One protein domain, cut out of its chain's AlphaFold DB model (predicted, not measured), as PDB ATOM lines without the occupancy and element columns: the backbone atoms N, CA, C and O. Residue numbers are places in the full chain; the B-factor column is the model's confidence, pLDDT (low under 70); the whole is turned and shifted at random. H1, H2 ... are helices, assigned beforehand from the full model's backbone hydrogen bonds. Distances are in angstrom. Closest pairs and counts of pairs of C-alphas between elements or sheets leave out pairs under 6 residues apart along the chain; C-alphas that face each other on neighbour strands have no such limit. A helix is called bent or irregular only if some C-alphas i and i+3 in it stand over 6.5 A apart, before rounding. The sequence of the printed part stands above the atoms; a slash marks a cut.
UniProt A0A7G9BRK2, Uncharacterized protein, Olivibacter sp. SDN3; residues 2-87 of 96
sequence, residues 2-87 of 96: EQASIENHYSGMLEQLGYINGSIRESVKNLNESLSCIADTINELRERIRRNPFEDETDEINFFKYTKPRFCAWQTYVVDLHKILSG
ATOM      1  N   GLU A   2      70.914 -27.482  23.415       62.72
ATOM      2  CA  GLU A   2      69.859 -27.169  24.398       62.72
ATOM      3  C   GLU A   2      68.421 -27.253  23.837       62.72
ATOM      4  O   GLU A   2      67.555 -27.856  24.459       62.72
ATOM      5  N   GLN A   3      68.178 -26.787  22.605       62.47
ATOM      6  CA  GLN A   3      66.868 -26.923  21.933       62.47
ATOM      7  C   GLN A   3      66.432 -28.375  21.725       62.47
ATOM      8  O   GLN A   3      65.279 -28.705  21.960       62.47
ATOM      9  N   ALA A   4      67.358 -29.264  21.354       72.25
ATOM     10  CA  ALA A   4      67.057 -30.689  21.224       72.25
ATOM     11  C   ALA A   4      66.658 -31.313  22.575       72.25
ATOM     12  O   ALA A   4      65.825 -32.208  22.620       72.25
ATOM     13  N   SER A   5      67.214 -30.814  23.685       81.06
ATOM     14  CA  SER A   5      66.818 -31.243  25.029       81.06
ATOM     15  C   SER A   5      65.407 -30.763  25.382       81.06
ATOM     16  O   SER A   5      64.619 -31.548  25.904       81.06
ATOM     17  N   ILE A   6      65.061 -29.517  25.044       83.62
ATOM     18  CA  ILE A   6      63.721 -28.950  25.264       83.62
ATOM     19  C   ILE A   6      62.667 -29.695  24.431       83.62
ATOM     20  O   ILE A   6      61.640 -30.101  24.970       83.62
ATOM     21  N   GLU A   7      62.943 -29.955  23.153       84.69
ATOM     22  CA  GLU A   7      62.038 -30.707  22.271       84.69
ATOM     23  C   GLU A   7      61.849 -32.162  22.719       84.69
ATOM     24  O   GLU A   7      60.745 -32.706  22.633       84.69
ATOM     25  N   ASN A   8      62.890 -32.786  23.277       86.00
ATOM     26  CA  ASN A   8      62.779 -34.121  23.869       86.00
ATOM     27  C   ASN A   8      61.880 -34.120  25.114       86.00
ATOM     28  O   ASN A   8      61.083 -35.040  25.291       86.00
ATOM     29  N   HIS A   9      61.959 -33.084  25.957       73.75
ATOM     30  CA  HIS A   9      61.056 -32.935  27.104       73.75
ATOM     31  C   HIS A   9      59.611 -32.699  26.657       73.75
ATOM     32  O   HIS A   9      58.691 -33.317  27.194       73.75
ATOM     33  N   TYR A  10      59.408 -31.842  25.653       77.00
ATOM     34  CA  TYR A  10      58.087 -31.574  25.090       77.00
ATOM     35  C   TYR A  10      57.462 -32.836  24.479       77.00
ATOM     36  O   TYR A  10      56.312 -33.166  24.765       77.00
ATOM     37  N   SER A  11      58.245 -33.595  23.713       81.50
ATOM     38  CA  SER A  11      57.802 -34.854  23.110       81.50
ATOM     39  C   SER A  11      57.454 -35.910  24.164       81.50
ATOM     40  O   SER A  11      56.404 -36.542  24.069       81.50
ATOM     41  N   GLY A  12      58.274 -36.048  25.213       86.75
ATOM     42  CA  GLY A  12      57.987 -36.961  26.324       86.75
ATOM     43  C   GLY A  12      56.717 -36.584  27.093       86.75
ATOM     44  O   GLY A  12      55.928 -37.452  27.469       86.75
ATOM     45  N   MET A  13      56.459 -35.286  27.270       88.69
ATOM     46  CA  MET A  13      55.207 -34.803  27.853       88.69
ATOM     47  C   MET A  13      53.998 -35.145  26.970       88.69
ATOM     48  O   MET A  13      52.983 -35.606  27.489       88.69
ATOM     49  N   LEU A  14      54.084 -34.956  25.647       79.12
ATOM     50  CA  LEU A  14      52.995 -35.303  24.724       79.12
ATOM     51  C   LEU A  14      52.669 -36.801  24.739       79.12
ATOM     52  O   LEU A  14      51.496 -37.168  24.699       79.12
ATOM     53  N   GLU A  15      53.682 -37.660  24.839       79.12
ATOM     54  CA  GLU A  15      53.498 -39.109  24.950       79.12
ATOM     55  C   GLU A  15      52.779 -39.489  26.255       79.12
ATOM     56  O   GLU A  15      51.793 -40.232  26.234       79.12
ATOM     57  N   GLN A  16      53.196 -38.907  27.385       78.06
ATOM     58  CA  GLN A  16      52.524 -39.108  28.671       78.06
ATOM     59  C   GLN A  16      51.076 -38.609  28.655       78.06
ATOM     60  O   GLN A  16      50.178 -39.307  29.129       78.06
ATOM     61  N   LEU A  17      50.823 -37.437  28.068       72.50
ATOM     62  CA  LEU A  17      49.468 -36.913  27.890       72.50
ATOM     63  C   LEU A  17      48.625 -37.825  26.991       72.50
ATOM     64  O   LEU A  17      47.443 -38.019  27.263       72.50
ATOM     65  N   GLY A  18      49.216 -38.427  25.956       71.44
ATOM     66  CA  GLY A  18      48.558 -39.422  25.110       71.44
ATOM     67  C   GLY A  18      48.127 -40.669  25.886       71.44
ATOM     68  O   GLY A  18      46.991 -41.117  25.732       71.44
ATOM     69  N   TYR A  19      48.991 -41.189  26.762       71.62
ATOM     70  CA  TYR A  19      48.680 -42.342  27.615       71.62
ATOM     71  C   TYR A  19      47.578 -42.026  28.638       71.62
ATOM     72  O   TYR A  19      46.591 -42.757  28.737       71.62
ATOM     73  N   ILE A  20      47.696 -40.892  29.342       66.38
ATOM     74  CA  ILE A  20      46.695 -40.426  30.316       66.38
ATOM     75  C   ILE A  20      45.332 -40.225  29.632       66.38
ATOM     76  O   ILE A  20      44.305 -40.691  30.127       66.38
ATOM     77  N   ASN A  21      45.313 -39.595  28.455       63.88
ATOM     78  CA  ASN A  21      44.079 -39.336  27.712       63.88
ATOM     79  C   ASN A  21      43.513 -40.586  27.013       63.88
ATOM     80  O   ASN A  21      42.318 -40.621  26.706       63.88
ATOM     81  N   GLY A  22      44.321 -41.626  26.786       64.25
ATOM     82  CA  GLY A  22      43.859 -42.932  26.308       64.25
ATOM     83  C   GLY A  22      42.839 -43.558  27.262       64.25
ATOM     84  O   GLY A  22      41.760 -43.962  26.824       64.25
ATOM     85  N   SER A  23      43.113 -43.492  28.570       64.69
ATOM     86  CA  SER A  23      42.182 -43.929  29.621       64.69
ATOM     87  C   SER A  23      40.858 -43.149  29.594       64.69
ATOM     88  O   SER A  23      39.784 -43.724  29.786       64.69
ATOM     89  N   ILE A  24      40.901 -41.851  29.278       64.94
ATOM     90  CA  ILE A  24      39.692 -41.029  29.139       64.94
ATOM     91  C   ILE A  24      38.890 -41.467  27.907       64.94
ATOM     92  O   ILE A  24      37.676 -41.651  27.998       64.94
ATOM     93  N   ARG A  25      39.541 -41.705  26.763       62.41
ATOM     94  CA  ARG A  25      38.871 -42.182  25.541       62.41
ATOM     95  C   ARG A  25      38.180 -43.532  25.752       62.41
ATOM     96  O   ARG A  25      37.063 -43.730  25.273       62.41
ATOM     97  N   GLU A  26      38.819 -44.434  26.487       69.38
ATOM     98  CA  GLU A  26      38.241 -45.715  26.900       69.38
ATOM     99  C   GLU A  26      37.043 -45.512  27.836       69.38
ATOM    100  O   GLU A  26      35.998 -46.126  27.629       69.38
ATOM    101  N   SER A  27      37.124 -44.581  28.792       67.06
ATOM    102  CA  SER A  27      36.001 -44.264  29.686       67.06
ATOM    103  C   SER A  27      34.774 -43.702  28.946       67.06
ATOM    104  O   SER A  27      33.640 -44.073  29.255       67.06
ATOM    105  N   VAL A  28      34.982 -42.874  27.914       67.62
ATOM    106  CA  VAL A  28      33.913 -42.343  27.047       67.62
ATOM    107  C   VAL A  28      33.296 -43.452  26.192       67.62
ATOM    108  O   VAL A  28      32.078 -43.504  26.022       67.62
ATOM    109  N   LYS A  29      34.116 -44.367  25.660       70.06
ATOM    110  CA  LYS A  29      33.614 -45.534  24.922       70.06
ATOM    111  C   LYS A  29      32.742 -46.415  25.827       70.06
ATOM    112  O   LYS A  29      31.616 -46.735  25.450       70.06
ATOM    113  N   ASN A  30      33.211 -46.698  27.042       75.69
ATOM    114  CA  ASN A  30      32.471 -47.463  28.046       75.69
ATOM    115  C   ASN A  30      31.150 -46.776  28.438       75.69
ATOM    116  O   ASN A  30      30.151 -47.459  28.671       75.69
ATOM    117  N   LEU A  31      31.107 -45.434  28.470       80.00
ATOM    118  CA  LEU A  31      29.867 -44.678  28.676       80.00
ATOM    119  C   LEU A  31      28.850 -44.966  27.565       80.00
ATOM    120  O   LEU A  31      27.705 -45.299  27.865       80.00
ATOM    121  N   ASN A  32      29.244 -44.809  26.300       80.88
ATOM    122  CA  ASN A  32      28.325 -44.988  25.173       80.88
ATOM    123  C   ASN A  32      27.762 -46.412  25.126       80.88
ATOM    124  O   ASN A  32      26.559 -46.585  24.936       80.88
ATOM    125  N   GLU A  33      28.604 -47.421  25.361       86.56
ATOM    126  CA  GLU A  33      28.176 -48.822  25.446       86.56
ATOM    127  C   GLU A  33      27.202 -49.048  26.612       86.56
ATOM    128  O   GLU A  33      26.144 -49.656  26.432       86.56
ATOM    129  N   SER A  34      27.498 -48.479  27.785       83.19
ATOM    130  CA  SER A  34      26.618 -48.559  28.958       83.19
ATOM    131  C   SER A  34      25.260 -47.894  28.706       83.19
ATOM    132  O   SER A  34      24.220 -48.454  29.046       83.19
ATOM    133  N   LEU A  35      25.243 -46.712  28.082       87.06
ATOM    134  CA  LEU A  35      24.008 -46.005  27.738       87.06
ATOM    135  C   LEU A  35      23.190 -46.748  26.680       87.06
ATOM    136  O   LEU A  35      21.968 -46.798  26.814       87.06
ATOM    137  N   SER A  36      23.840 -47.341  25.672       88.75
ATOM    138  CA  SER A  36      23.165 -48.179  24.674       88.75
ATOM    139  C   SER A  36      22.490 -49.370  25.347       88.75
ATOM    140  O   SER A  36      21.289 -49.554  25.189       88.75
ATOM    141  N   CYS A  37      23.218 -50.101  26.197       88.75
ATOM    142  CA  CYS A  37      22.680 -51.245  26.933       88.75
ATOM    143  C   CYS A  37      21.450 -50.870  27.778       88.75
ATOM    144  O   CYS A  37      20.434 -51.572  27.766       88.75
ATOM    145  N   ILE A  38      21.508 -49.736  28.483       87.38
ATOM    146  CA  ILE A  38      20.383 -49.246  29.286       87.38
ATOM    147  C   ILE A  38      19.195 -48.863  28.392       87.38
ATOM    148  O   ILE A  38      18.056 -49.204  28.715       87.38
ATOM    149  N   ALA A  39      19.438 -48.171  27.276       87.81
ATOM    150  CA  ALA A  39      18.390 -47.771  26.341       87.81
ATOM    151  C   ALA A  39      17.693 -48.985  25.709       87.81
ATOM    152  O   ALA A  39      16.462 -49.033  25.687       87.81
ATOM    153  N   ASP A  40      18.466 -49.979  25.275       92.12
ATOM    154  CA  ASP A  40      17.961 -51.232  24.709       92.12
ATOM    155  C   ASP A  40      17.107 -51.980  25.739       92.12
ATOM    156  O   ASP A  40      15.955 -52.316  25.465       92.12
ATOM    157  N   THR A  41      17.594 -52.102  26.978       90.69
ATOM    158  CA  THR A  41      16.850 -52.733  28.082       90.69
ATOM    159  C   THR A  41      15.530 -52.011  28.380       90.69
ATOM    160  O   THR A  41      14.497 -52.644  28.601       90.69
ATOM    161  N   ILE A  42      15.524 -50.673  28.387       88.25
ATOM    162  CA  ILE A  42      14.298 -49.887  28.601       88.25
ATOM    163  C   ILE A  42      13.318 -50.084  27.438       88.25
ATOM    164  O   ILE A  42      12.110 -50.167  27.669       88.25
ATOM    165  N   ASN A  43      13.805 -50.167  26.199       88.75
ATOM    166  CA  ASN A  43      12.967 -50.421  25.030       88.75
ATOM    167  C   ASN A  43      12.347 -51.820  25.078       88.75
ATOM    168  O   ASN A  43      11.136 -51.955  24.901       88.75
ATOM    169  N   GLU A  44      13.131 -52.843  25.410       89.00
ATOM    170  CA  GLU A  44      12.630 -54.202  25.630       89.00
ATOM    171  C   GLU A  44      11.582 -54.247  26.743       89.00
ATOM    172  O   GLU A  44      10.544 -54.894  26.599       89.00
ATOM    173  N   LEU A  45      11.802 -53.509  27.835       87.25
ATOM    174  CA  LEU A  45      10.847 -53.416  28.935       87.25
ATOM    175  C   LEU A  45       9.520 -52.793  28.483       87.25
ATOM    176  O   LEU A  45       8.452 -53.288  28.841       87.25
ATOM    177  N   ARG A  46       9.572 -51.741  27.658       88.25
ATOM    178  CA  ARG A  46       8.376 -51.117  27.070       88.25
ATOM    179  C   ARG A  46       7.628 -52.079  26.157       88.25
ATOM    180  O   ARG A  46       6.409 -52.186  26.263       88.25
ATOM    181  N   GLU A  47       8.342 -52.796  25.297       92.19
ATOM    182  CA  GLU A  47       7.739 -53.797  24.415       92.19
ATOM    183  C   GLU A  47       7.136 -54.960  25.205       92.19
ATOM    184  O   GLU A  47       6.054 -55.448  24.869       92.19
ATOM    185  N   ARG A  48       7.775 -55.372  26.304       88.00
ATOM    186  CA  ARG A  48       7.254 -56.414  27.190       88.00
ATOM    187  C   ARG A  48       5.939 -56.004  27.845       88.00
ATOM    188  O   ARG A  48       5.021 -56.819  27.835       88.00
ATOM    189  N   ILE A  49       5.838 -54.771  28.345       89.69
ATOM    190  CA  ILE A  49       4.601 -54.212  28.929       89.69
ATOM    191  C   ILE A  49       3.514 -54.070  27.859       89.69
ATOM    192  O   ILE A  49       2.346 -54.341  28.105       89.69
ATOM    193  N   ARG A  50       3.888 -53.686  26.634       90.56
ATOM    194  CA  ARG A  50       2.935 -53.594  25.521       90.56
ATOM    195  C   ARG A  50       2.334 -54.954  25.160       90.56
ATOM    196  O   ARG A  50       1.154 -55.032  24.836       90.56
ATOM    197  N   ARG A  51       3.154 -56.010  25.164       93.75
ATOM    198  CA  ARG A  51       2.725 -57.385  24.852       93.75
ATOM    199  C   ARG A  51       2.019 -58.065  26.021       93.75
ATOM    200  O   ARG A  51       1.178 -58.921  25.784       93.75
ATOM    201  N   ASN A  52       2.373 -57.693  27.247       90.94
ATOM    202  CA  ASN A  52       1.818 -58.230  28.484       90.94
ATOM    203  C   ASN A  52       1.408 -57.041  29.363       90.94
ATOM    204  O   ASN A  52       2.238 -56.553  30.137       90.94
ATOM    205  N   PRO A  53       0.175 -56.531  29.189       91.00
ATOM    206  CA  PRO A  53      -0.368 -55.490  30.052       91.00
ATOM    207  C   PRO A  53      -0.355 -55.935  31.518       91.00
ATOM    208  O   PRO A  53      -0.369 -57.133  31.798       91.00
ATOM    209  N   PHE A  54      -0.347 -54.969  32.435       93.50
ATOM    210  CA  PHE A  54      -0.428 -55.244  33.870       93.50
ATOM    211  C   PHE A  54      -1.714 -56.002  34.208       93.50
ATOM    212  O   PHE A  54      -2.765 -55.750  33.612       93.50
ATOM    213  N   GLU A  55      -1.618 -56.935  35.154       90.94
ATOM    214  CA  GLU A  55      -2.759 -57.757  35.580       90.94
ATOM    215  C   GLU A  55      -3.801 -56.919  36.332       90.94
ATOM    216  O   GLU A  55      -5.005 -57.098  36.143       90.94
ATOM    217  N   ASP A  56      -3.330 -55.976  37.150       93.81
ATOM    218  CA  ASP A  56      -4.150 -55.041  37.904       93.81
ATOM    219  C   ASP A  56      -3.414 -53.714  38.179       93.81
ATOM    220  O   ASP A  56      -2.227 -53.539  37.889       93.81
ATOM    221  N   GLU A  57      -4.140 -52.755  38.755       95.25
ATOM    222  CA  GLU A  57      -3.617 -51.430  39.099       95.25
ATOM    223  C   GLU A  57      -2.484 -51.493  40.142       95.25
ATOM    224  O   GLU A  57      -1.583 -50.653  40.146       95.25
ATOM    225  N   THR A  58      -2.484 -52.497  41.022       95.38
ATOM    226  CA  THR A  58      -1.444 -52.653  42.047       95.38
ATOM    227  C   THR A  58      -0.122 -53.082  41.418       95.38
ATOM    228  O   THR A  58       0.932 -52.558  41.796       95.38
ATOM    229  N   ASP A  59      -0.158 -53.996  40.448       90.75
ATOM    230  CA  ASP A  59       1.006 -54.407  39.661       90.75
ATOM    231  C   ASP A  59       1.581 -53.225  38.865       90.75
ATOM    232  O   ASP A  59       2.784 -52.945  38.930       90.75
ATOM    233  N   GLU A  60       0.714 -52.432  38.229       92.44
ATOM    234  CA  GLU A  60       1.113 -51.203  37.542       92.44
ATOM    235  C   GLU A  60       1.801 -50.206  38.497       92.44
ATOM    236  O   GLU A  60       2.911 -49.723  38.228       92.44
ATOM    237  N   ILE A  61       1.192 -49.930  39.656       93.62
ATOM    238  CA  ILE A  61       1.756 -49.034  40.674       93.62
ATOM    239  C   ILE A  61       3.117 -49.547  41.149       93.62
ATOM    240  O   ILE A  61       4.075 -48.772  41.230       93.62
ATOM    241  N   ASN A  62       3.236 -50.841  41.455       91.06
ATOM    242  CA  ASN A  62       4.490 -51.434  41.915       91.06
ATOM    243  C   ASN A  62       5.583 -51.332  40.852       91.06
ATOM    244  O   ASN A  62       6.729 -50.978  41.166       91.06
ATOM    245  N   PHE A  63       5.228 -51.570  39.591       89.81
ATOM    246  CA  PHE A  63       6.144 -51.424  38.478       89.81
ATOM    247  C   PHE A  63       6.681 -49.990  38.378       89.81
ATOM    248  O   PHE A  63       7.900 -49.785  38.366       89.81
ATOM    249  N   PHE A  64       5.804 -48.986  38.352       91.44
ATOM    250  CA  PHE A  64       6.224 -47.590  38.199       91.44
ATOM    251  C   PHE A  64       6.906 -47.018  39.443       91.44
ATOM    252  O   PHE A  64       7.769 -46.148  39.312       91.44
ATOM    253  N   LYS A  65       6.575 -47.521  40.634       90.44
ATOM    254  CA  LYS A  65       7.132 -47.045  41.904       90.44
ATOM    255  C   LYS A  65       8.478 -47.673  42.255       90.44
ATOM    256  O   LYS A  65       9.318 -46.991  42.839       90.44
ATOM    257  N   TYR A  66       8.705 -48.941  41.910       88.31
ATOM    258  CA  TYR A  66       9.886 -49.680  42.378       88.31
ATOM    259  C   TYR A  66      10.715 -50.310  41.266       88.31
ATOM    260  O   TYR A  66      11.936 -50.380  41.397       88.31
ATOM    261  N   THR A  67      10.089 -50.756  40.178       83.56
ATOM    262  CA  THR A  67      10.785 -51.488  39.113       83.56
ATOM    263  C   THR A  67      11.392 -50.532  38.094       83.56
ATOM    264  O   THR A  67      12.612 -50.503  37.939       83.56
ATOM    265  N   LYS A  68      10.581 -49.677  37.459       84.88
ATOM    266  CA  LYS A  68      11.041 -48.681  36.477       84.88
ATOM    267  C   LYS A  68      12.146 -47.760  37.026       84.88
ATOM    268  O   LYS A  68      13.141 -47.576  36.320       84.88
ATOM    269  N   PRO A  69      12.061 -47.233  38.268       89.19
ATOM    270  CA  PRO A  69      13.104 -46.357  38.798       89.19
ATOM    271  C   PRO A  69      14.482 -47.019  38.912       89.19
ATOM    272  O   PRO A  69      15.479 -46.316  38.791       89.19
ATOM    273  N   ARG A  70      14.574 -48.349  39.076       85.81
ATOM    274  CA  ARG A  70      15.867 -49.061  39.130       85.81
ATOM    275  C   ARG A  70      16.644 -48.943  37.820       85.81
ATOM    276  O   ARG A  70      17.848 -48.721  37.849       85.81
ATOM    277  N   PHE A  71      15.962 -49.045  36.680       84.44
ATOM    278  CA  PHE A  71      16.586 -48.896  35.360       84.44
ATOM    279  C   PHE A  71      17.003 -47.443  35.107       84.44
ATOM    280  O   PHE A  71      18.122 -47.177  34.674       84.44
ATOM    281  N   CYS A  72      16.136 -46.486  35.452       82.56
ATOM    282  CA  CYS A  72      16.451 -45.063  35.321       82.56
ATOM    283  C   CYS A  72      17.609 -44.632  36.241       82.56
ATOM    284  O   CYS A  72      18.416 -43.794  35.845       82.56
ATOM    285  N   ALA A  73      17.736 -45.225  37.433       85.31
ATOM    286  CA  ALA A  73      18.834 -44.944  38.356       85.31
ATOM    287  C   ALA A  73      20.203 -45.306  37.761       85.31
ATOM    288  O   ALA A  73      21.154 -44.544  37.925       85.31
ATOM    289  N   TRP A  74      20.298 -46.409  37.009       85.06
ATOM    290  CA  TRP A  74      21.521 -46.764  36.282       85.06
ATOM    291  C   TRP A  74      21.885 -45.731  35.219       85.06
ATOM    292  O   TRP A  74      23.051 -45.360  35.108       85.06
ATOM    293  N   GLN A  75      20.896 -45.210  34.487       86.19
ATOM    294  CA  GLN A  75      21.123 -44.142  33.511       86.19
ATOM    295  C   GLN A  75      21.682 -42.884  34.185       86.19
ATOM    296  O   GLN A  75      22.660 -42.312  33.707       86.19
ATOM    297  N   THR A  76      21.094 -42.468  35.311       84.69
ATOM    298  CA  THR A  76      21.587 -41.329  36.099       84.69
ATOM    299  C   THR A  76      23.005 -41.574  36.608       84.69
ATOM    300  O   THR A  76      23.871 -40.726  36.404       84.69
ATOM    301  N   TYR A  77      23.265 -42.742  37.198       83.94
ATOM    302  CA  TYR A  77      24.576 -43.111  37.729       83.94
ATOM    303  C   TYR A  77      25.670 -43.062  36.660       83.94
ATOM    304  O   TYR A  77      26.696 -42.422  36.858       83.94
ATOM    305  N   VAL A  78      25.442 -43.704  35.513       82.50
ATOM    306  CA  VAL A  78      26.422 -43.793  34.424       82.50
ATOM    307  C   VAL A  78      26.736 -42.409  33.840       82.50
ATOM    308  O   VAL A  78      27.898 -42.081  33.599       82.50
ATOM    309  N   VAL A  79      25.716 -41.561  33.674       85.00
ATOM    310  CA  VAL A  79      25.894 -40.170  33.230       85.00
ATOM    311  C   VAL A  79      26.682 -39.354  34.255       85.00
ATOM    312  O   VAL A  79      27.578 -38.597  33.876       85.00
ATOM    313  N   ASP A  80      26.362 -39.479  35.542       82.94
ATOM    314  CA  ASP A  80      27.021 -38.707  36.595       82.94
ATOM    315  C   ASP A  80      28.463 -39.168  36.832       82.94
ATOM    316  O   ASP A  80      29.354 -38.332  36.973       82.94
ATOM    317  N   LEU A  81      28.724 -40.475  36.757       79.62
ATOM    318  CA  LEU A  81      30.072 -41.033  36.777       79.62
ATOM    319  C   LEU A  81      30.918 -40.454  35.640       79.62
ATOM    320  O   LEU A  81      32.032 -39.992  35.876       79.62
ATOM    321  N   HIS A  82      30.383 -40.404  34.419       76.62
ATOM    322  CA  HIS A  82      31.101 -39.798  33.304       76.62
ATOM    323  C   HIS A  82      31.365 -38.304  33.515       76.62
ATOM    324  O   HIS A  82      32.456 -37.836  33.202       76.62
ATOM    325  N   LYS A  83      30.414 -37.529  34.053       75.56
ATOM    326  CA  LYS A  83      30.655 -36.106  34.368       75.56
ATOM    327  C   LYS A  83      31.813 -35.933  35.350       75.56
ATOM    328  O   LYS A  83      32.660 -35.073  35.137       75.56
ATOM    329  N   ILE A  84      31.874 -36.784  36.377       75.81
ATOM    330  CA  ILE A  84      32.975 -36.795  37.348       75.81
ATOM    331  C   ILE A  84      34.298 -37.137  36.648       75.81
ATOM    332  O   ILE A  84      35.269 -36.399  36.792       75.81
ATOM    333  N   LEU A  85      34.330 -38.213  35.856       70.44
ATOM    334  CA  LEU A  85      35.544 -38.686  35.176       70.44
ATOM    335  C   LEU A  85      36.046 -37.726  34.087       70.44
ATOM    336  O   LEU A  85      37.248 -37.575  33.906       70.44
ATOM    337  N   SER A  86      35.140 -37.050  33.383       69.44
ATOM    338  CA  SER A  86      35.474 -36.052  32.357       69.44
ATOM    339  C   SER A  86      35.876 -34.695  32.943       69.44
ATOM    340  O   SER A  86      36.168 -33.770  32.187       69.44
ATOM    341  N   GLY A  87      35.869 -34.542  34.273       65.44
ATOM    342  CA  GLY A  87      36.145 -33.265  34.932       65.44
ATOM    343  C   GLY A  87      35.100 -32.185  34.627       65.44
ATOM    344  O   GLY A  87      35.314 -31.014  34.941       65.44
TER     345      GLY A  87
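Overview. This is residues 2 to 87 of the 96 residues of an uncharacterized protein of Olivibacter sp. SDN3 (UniProt A0A7G9BRK2). One very long helix, H1, turns at its end into a second, H2, which runs nearly straight and folds back beside it; H2b packs on residues 24 to 42 of H1, while residues 2 to 23 stick out. The 86 printed residues hold H1 then H2, all helix in class, extended with a radius of gyration of the C-alphas of 22.6 A, spanning 80 by 20 by 9 A.

Arrangement. Start with H1, residues 2 to 51, where 44 of 46 O i to N i+4 pairs are within hydrogen-bond range. H2, residues 57 to 85, was assigned as one helix by its hydrogen bonds but is bent, with C-alphas 65 and 68 6.9 A apart; its arms H2a, residues 57 to 65, and H2b, residues 68 to 85, stand at a shallow tilt of 7 degrees, and in both every such pair is within range. H1, with residues 24 to 42 alone, touches H2b at a shallow tilt of 7 degrees, opposite ways; the closest C-alphas, Ile 38 and Gln 75, are 6.7 A apart. H1 and H2a are apart.

Along the chain. Find C-alpha 2 at (69.859, -27.169, 24.398); H1 runs 73.6 A to C-alpha 51. H2b runs 26.5 A to C-alpha 85 at (35.544, -38.686, 35.176).

Size, cuts and confidence. The farthest C-alphas, Glu 2 and Asp 56, are 80.2 A apart. The link H1 to H2 is tight, and the printed part has no cut. Look for pLDDT under 70 at residues 2 to 3, 20 to 28 and 86 to 87.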